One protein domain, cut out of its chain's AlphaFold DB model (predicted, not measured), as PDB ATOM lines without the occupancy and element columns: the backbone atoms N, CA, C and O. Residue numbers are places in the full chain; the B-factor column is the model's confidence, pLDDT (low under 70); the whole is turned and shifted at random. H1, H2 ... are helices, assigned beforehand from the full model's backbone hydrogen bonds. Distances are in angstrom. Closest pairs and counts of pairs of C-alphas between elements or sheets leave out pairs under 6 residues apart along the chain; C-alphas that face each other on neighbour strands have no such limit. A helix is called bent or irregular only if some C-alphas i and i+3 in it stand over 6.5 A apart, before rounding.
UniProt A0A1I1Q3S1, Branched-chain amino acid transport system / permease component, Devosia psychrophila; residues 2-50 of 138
ATOM      1  N   LYS A   2      50.352  -4.290 -11.818       63.84
ATOM      2  CA  LYS A   2      50.363  -5.779 -11.762       63.84
ATOM      3  C   LYS A   2      49.020  -6.446 -12.121       63.84
ATOM      4  O   LYS A   2      49.021  -7.425 -12.850       63.84
ATOM      5  N   PHE A   3      47.886  -5.872 -11.702       61.22
ATOM      6  CA  PHE A   3      46.550  -6.365 -12.080       61.22
ATOM      7  C   PHE A   3      46.234  -6.214 -13.577       61.22
ATOM      8  O   PHE A   3      45.569  -7.065 -14.148       61.22
ATOM      9  N   ILE A   4      46.759  -5.167 -14.224       66.19
ATOM     10  CA  ILE A   4      46.578  -4.938 -15.665       66.19
ATOM     11  C   ILE A   4      47.405  -5.957 -16.458       66.19
ATOM     12  O   ILE A   4      46.897  -6.555 -17.396       66.19
ATOM     13  N   LEU A   5      48.642  -6.230 -16.028       65.38
ATOM     14  CA  LEU A   5      49.476  -7.291 -16.604       65.38
ATOM     15  C   LEU A   5      48.845  -8.683 -16.442       65.38
ATOM     16  O   LEU A   5      48.836  -9.452 -17.394       65.38
ATOM     17  N   ALA A   6      48.270  -8.990 -15.274       64.38
ATOM     18  CA  ALA A   6      47.562 -10.252 -15.053       64.38
ATOM     19  C   ALA A   6      46.345 -10.407 -15.984       64.38
ATOM     20  O   ALA A   6      46.123 -11.482 -16.533       64.38
ATOM     21  N   LEU A   7      45.598  -9.323 -16.211       64.25
ATOM     22  CA  LEU A   7      44.433  -9.313 -17.097       64.25
ATOM     23  C   LEU A   7      44.837  -9.464 -18.573       64.25
ATOM     24  O   LEU A   7      44.211 -10.225 -19.302       64.25
ATOM     25  N   VAL A   8      45.927  -8.821 -18.999       65.44
ATOM     26  CA  VAL A   8      46.486  -8.971 -20.356       65.44
ATOM     27  C   VAL A   8      46.973 -10.401 -20.610       65.44
ATOM     28  O   VAL A   8      46.701 -10.958 -21.671       65.44
ATOM     29  N   VAL A   9      47.635 -11.027 -19.633       69.75
ATOM     30  CA  VAL A   9      48.057 -12.434 -19.726       69.75
ATOM     31  C   VAL A   9      46.847 -13.371 -19.797       69.75
ATOM     32  O   VAL A   9      46.860 -14.309 -20.590       69.75
ATOM     33  N   LEU A  10      45.781 -13.097 -19.037       67.62
ATOM     34  CA  LEU A  10      44.543 -13.883 -19.062       67.62
ATOM     35  C   LEU A  10      43.861 -13.836 -20.442       67.62
ATOM     36  O   LEU A  10      43.437 -14.866 -20.960       67.62
ATOM     37  N   VAL A  11      43.807 -12.650 -21.058       63.50
ATOM     38  CA  VAL A  11      43.234 -12.446 -22.398       63.50
ATOM     39  C   VAL A  11      44.112 -13.081 -23.481       63.50
ATOM     40  O   VAL A  11      43.596 -13.715 -24.397       63.50
ATOM     41  N   ALA A  12      45.438 -13.006 -23.364       64.81
ATOM     42  CA  ALA A  12      46.336 -13.707 -24.285       64.81
ATOM     43  C   ALA A  12      46.129 -15.232 -24.234       64.81
ATOM     44  O   ALA A  12      46.137 -15.895 -25.272       64.81
ATOM     45  N   LEU A  13      45.860 -15.783 -23.046       65.38
ATOM     46  CA  LEU A  13      45.634 -17.213 -22.841       65.38
ATOM     47  C   LEU A  13      44.341 -17.721 -23.504       65.38
ATOM     48  O   LEU A  13      44.291 -18.871 -23.934       65.38
ATOM     49  N   THR A  14      43.320 -16.868 -23.652       63.88
ATOM     50  CA  THR A  14      42.063 -17.234 -24.337       63.88
ATOM     51  C   THR A  14      42.200 -17.429 -25.850       63.88
ATOM     52  O   THR A  14      41.371 -18.116 -26.439       63.88
ATOM     53  N   PHE A  15      43.261 -16.909 -26.479       65.19
ATOM     54  CA  PHE A  15      43.537 -17.118 -27.911       65.19
ATOM     55  C   PHE A  15      44.403 -18.356 -28.195       65.19
ATOM     56  O   PHE A  15      44.467 -18.820 -29.333       65.19
ATOM     57  N   VAL A  16      45.030 -18.936 -27.168       65.12
ATOM     58  CA  VAL A  16      45.871 -20.143 -27.264       65.12
ATOM     59  C   VAL A  16      45.134 -21.388 -27.793       65.12
ATOM     60  O   VAL A  16      45.718 -22.070 -28.637       65.12
ATOM     61  N   PRO A  17      43.877 -21.709 -27.407       65.81
ATOM     62  CA  PRO A  17      43.206 -22.912 -27.912       65.81
ATOM     63  C   PRO A  17      42.923 -22.888 -29.422       65.81
ATOM     64  O   PRO A  17      42.658 -23.939 -29.995       65.81
ATOM     65  N   GLY A  18      42.998 -21.725 -30.080       66.56
ATOM     66  CA  GLY A  18      42.811 -21.611 -31.529       66.56
ATOM     67  C   GLY A  18      44.064 -21.900 -32.367       66.56
ATOM     68  O   GLY A  18      43.939 -22.121 -33.566       66.56
ATOM     69  N   LEU A  19      45.264 -21.888 -31.768       66.44
ATOM     70  CA  LEU A  19      46.542 -21.975 -32.497       66.44
ATOM     71  C   LEU A  19      47.336 -23.264 -32.221       66.44
ATOM     72  O   LEU A  19      48.367 -23.494 -32.853       66.44
ATOM     73  N   VAL A  20      46.904 -24.091 -31.267       70.38
ATOM     74  CA  VAL A  20      47.753 -25.115 -30.641       70.38
ATOM     75  C   VAL A  20      47.090 -26.499 -30.697       70.38
ATOM     76  O   VAL A  20      45.897 -26.634 -30.447       70.38
ATOM     77  N   GLY A  21      47.864 -27.540 -31.034       79.00
ATOM     78  CA  GLY A  21      47.373 -28.925 -31.126       79.00
ATOM     79  C   GLY A  21      46.994 -29.564 -29.771       79.00
ATOM     80  O   GLY A  21      47.321 -29.017 -28.716       79.00
ATOM     81  N   PRO A  22      46.361 -30.759 -29.762       79.94
ATOM     82  CA  PRO A  22      45.766 -31.354 -28.553       79.94
ATOM     83  C   PRO A  22      46.767 -31.649 -27.424       79.94
ATOM     84  O   PRO A  22      46.474 -31.438 -26.249       79.94
ATOM     85  N   TYR A  23      47.965 -32.122 -27.780       83.19
ATOM     86  CA  TYR A  23      49.018 -32.479 -26.824       83.19
ATOM     87  C   TYR A  23      49.565 -31.268 -26.040       83.19
ATOM     88  O   TYR A  23      49.491 -31.275 -24.807       83.19
ATOM     89  N   PRO A  24      50.061 -30.198 -26.699       85.75
ATOM     90  CA  PRO A  24      50.524 -29.010 -25.986       85.75
ATOM     91  C   PRO A  24      49.412 -28.311 -25.191       85.75
ATOM     92  O   PRO A  24      49.698 -27.753 -24.133       85.75
ATOM     93  N   LEU A  25      48.150 -28.395 -25.631       84.88
ATOM     94  CA  LEU A  25      47.011 -27.845 -24.892       84.88
ATOM     95  C   LEU A  25      46.844 -28.510 -23.515       84.88
ATOM     96  O   LEU A  25      46.779 -27.820 -22.498       84.88
ATOM     97  N   GLY A  26      46.832 -29.848 -23.462       85.69
ATOM     98  CA  GLY A  26      46.720 -30.591 -22.202       85.69
ATOM     99  C   GLY A  26      47.896 -30.330 -21.257       85.69
ATOM    100  O   GLY A  26      47.704 -30.140 -20.055       85.69
ATOM    101  N   LEU A  27      49.109 -30.238 -21.809       87.94
ATOM    102  CA  LEU A  27      50.312 -29.928 -21.039       87.94
ATOM    103  C   LEU A  27      50.256 -28.516 -20.437       87.94
ATOM    104  O   LEU A  27      50.567 -28.347 -19.258       87.94
ATOM    105  N   MET A  28      49.796 -27.513 -21.197       84.19
ATOM    106  CA  MET A  28      49.595 -26.163 -20.663       84.19
ATOM    107  C   MET A  28      48.553 -26.142 -19.545       84.19
ATOM    108  O   MET A  28      48.819 -25.548 -18.502       84.19
ATOM    109  N   ILE A  29      47.407 -26.812 -19.723       87.56
ATOM    110  CA  ILE A  29      46.362 -26.905 -18.690       87.56
ATOM    111  C   ILE A  29      46.934 -27.520 -17.406       87.56
ATOM    112  O   ILE A  29      46.704 -26.987 -16.321       87.56
ATOM    113  N   GLY A  30      47.730 -28.588 -17.519       89.56
ATOM    114  CA  GLY A  30      48.400 -29.212 -16.377       89.56
ATOM    115  C   GLY A  30      49.359 -28.262 -15.656       89.56
ATOM    116  O   GLY A  30      49.276 -28.110 -14.437       89.56
ATOM    117  N   ILE A  31      50.233 -27.570 -16.395       91.00
ATOM    118  CA  ILE A  31      51.182 -26.598 -15.823       91.00
ATOM    119  C   ILE A  31      50.442 -25.455 -15.119       91.00
ATOM    120  O   ILE A  31      50.791 -25.095 -13.994       91.00
ATOM    121  N   LEU A  32      49.409 -24.901 -15.757       89.38
ATOM    122  CA  LEU A  32      48.573 -23.843 -15.186       89.38
ATOM    123  C   LEU A  32      47.869 -24.324 -13.913       89.38
ATOM    124  O   LEU A  32      47.889 -23.619 -12.906       89.38
ATOM    125  N   GLY A  33      47.315 -25.539 -13.927       90.69
ATOM    126  CA  GLY A  33      46.686 -26.163 -12.763       90.69
ATOM    127  C   GLY A  33      47.650 -26.293 -11.583       90.69
ATOM    128  O   GLY A  33      47.348 -25.825 -10.483       90.69
ATOM    129  N   TYR A  34      48.849 -26.837 -11.810       91.19
ATOM    130  CA  TYR A  34      49.883 -26.912 -10.775       91.19
ATOM    131  C   TYR A  34      50.351 -25.528 -10.304       91.19
ATOM    132  O   TYR A  34      50.626 -25.353  -9.116       91.19
ATOM    133  N   GLY A  35      50.388 -24.525 -11.184       93.25
ATOM    134  CA  GLY A  35      50.684 -23.137 -10.818       93.25
ATOM    135  C   GLY A  35      49.643 -22.532  -9.869       93.25
ATOM    136  O   GLY A  35      49.997 -21.896  -8.872       93.25
ATOM    137  N   VAL A  36      48.354 -22.775 -10.118       91.31
ATOM    138  CA  VAL A  36      47.263 -22.355  -9.218       91.31
ATOM    139  C   VAL A  36      47.395 -23.037  -7.853       91.31
ATOM    140  O   VAL A  36      47.336 -22.373  -6.819       91.31
ATOM    141  N   LEU A  37      47.657 -24.344  -7.830       91.06
ATOM    142  CA  LEU A  37      47.889 -25.101  -6.593       91.06
ATOM    143  C   LEU A  37      49.092 -24.565  -5.799       91.06
ATOM    144  O   LEU A  37      48.997 -24.363  -4.587       91.06
ATOM    145  N   ALA A  38      50.209 -24.296  -6.478       91.75
ATOM    146  CA  ALA A  38      51.426 -23.781  -5.859       91.75
ATOM    147  C   ALA A  38      51.232 -22.372  -5.283       91.75
ATOM    148  O   ALA A  38      51.699 -22.088  -4.181       91.75
ATOM    149  N   THR A  39      50.517 -21.493  -5.989       90.44
ATOM    150  CA  THR A  39      50.231 -20.129  -5.511       90.44
ATOM    151  C   THR A  39      49.261 -20.122  -4.333       90.44
ATOM    152  O   THR A  39      49.513 -19.415  -3.357       90.44
ATOM    153  N   ALA A  40      48.210 -20.949  -4.364       89.12
ATOM    154  CA  ALA A  40      47.301 -21.127  -3.233       89.12
ATOM    155  C   ALA A  40      48.046 -21.645  -1.992       89.12
ATOM    156  O   ALA A  40      47.885 -21.112  -0.892       89.12
ATOM    157  N   TRP A  41      48.924 -22.635  -2.175       89.94
ATOM    158  CA  TRP A  41      49.760 -23.151  -1.096       89.94
ATOM    159  C   TRP A  41      50.751 -22.105  -0.576       89.94
ATOM    160  O   TRP A  41      50.889 -21.949   0.634       89.94
ATOM    161  N   ALA A  42      51.400 -21.339  -1.457       88.94
ATOM    162  CA  ALA A  42      52.336 -20.286  -1.073       88.94
ATOM    163  C   ALA A  42      51.654 -19.138  -0.308       88.94
ATOM    164  O   ALA A  42      52.232 -18.619   0.643       88.94
ATOM    165  N   MET A  43      50.422 -18.769  -0.670       85.81
ATOM    166  CA  MET A  43      49.639 -17.775   0.076       85.81
ATOM    167  C   MET A  43      49.299 -18.242   1.490       85.81
ATOM    168  O   MET A  43      49.256 -17.428   2.408       85.81
ATOM    169  N   PHE A  44      49.098 -19.547   1.676       82.00
ATOM    170  CA  PHE A  44      48.747 -20.122   2.968       82.00
ATOM    171  C   PHE A  44      49.975 -20.441   3.847       82.00
ATOM    172  O   PHE A  44      50.004 -20.124   5.035       82.00
ATOM    173  N   SER A  45      51.006 -21.060   3.270       83.88
ATOM    174  CA  SER A  45      52.228 -21.515   3.957       83.88
ATOM    175  C   SER A  45      53.279 -20.406   4.100       83.88
ATOM    176  O   SER A  45      54.046 -20.383   5.064       83.88
ATOM    177  N   GLY A  46      53.287 -19.442   3.175       81.31
ATOM    178  CA  GLY A  46      54.261 -18.353   3.121       81.31
ATOM    179  C   GLY A  46      54.299 -17.478   4.379       81.31
ATOM    180  O   GLY A  46      55.341 -17.428   5.033       81.31
ATOM    181  N   PRO A  47      53.203 -16.788   4.748       79.69
ATOM    182  CA  PRO A  47      53.206 -15.880   5.898       79.69
ATOM    183  C   PRO A  47      53.173 -16.611   7.249       79.69
ATOM    184  O   PRO A  47      53.682 -16.096   8.241       79.69
ATOM    185  N   THR A  48      52.602 -17.816   7.295       75.69
ATOM    186  CA  THR A  48      52.229 -18.493   8.549       75.69
ATOM    187  C   THR A  48      53.279 -19.489   9.054       75.69
ATOM    188  O   THR A  48      53.148 -19.985  10.168       75.69
ATOM    189  N   ARG A  49      54.323 -19.797   8.260       77.62
ATOM    190  CA  ARG A  49      55.375 -20.801   8.561       77.62
ATOM    191  C   ARG A  49      54.849 -22.226   8.837       77.62
ATOM    192  O   ARG A  49      55.616 -23.075   9.289       77.62
ATOM    193  N   TYR A  50      53.581 -22.514   8.537       81.12
ATOM    194  CA  TYR A  50      52.966 -23.836   8.685       81.12
ATOM    195  C   TYR A  50      52.791 -24.519   7.330       81.12
ATOM    196  O   TYR A  50      52.331 -23.906   6.371       81.12
TER     197      TYR A  50
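This is residues 2 to 50 of the 138 residues of the protein "Branched-chain amino acid transport system / permease component" of Devosia psychrophila (UniProt A0A1I1Q3S1). The long helix H2 and the shorter H1 make a flat, open V, joined at its point by a tight link, with the arms spreading toward their far ends. The printed part has 49 residues, two named helices in the order H1, H2 and no named strand: all helix. It is only just loose, close to extended, with a radius of gyration of the C-alphas of 14.1 A and spans of 42 by 26 by 7 A.

Start with H2, residues 22 to 48, which has a kink of 25 degrees near residue 42. H1, residues 2 to 18, is close to it but not clearly touching: the closest C-alphas, of Pro 17 and Leu 25, are 6.9 A apart. They run opposite ways at a shallow tilt of 23 degrees. O i to N i+4 pairs are within hydrogen-bond range in 21 of 23 cases in H2 and 9 of 13 in H1.

Find C-alpha 22 at (45.766, -31.354, -28.553); H2 runs 39.8 A to C-alpha 48 at (52.229, -18.493, 8.549). H1 runs 26.4 A from C-alpha 2 at (50.363, -5.779, -11.762). Both are only just irregular: C-alphas 14 and 17, and 44 and 47, are 6.8 A apart.

The C-alphas farthest apart, of Gly 18 and Arg 49, are 42.0 A apart. The printed part has no cut. Residues 2 to 19 have pLDDT under 70.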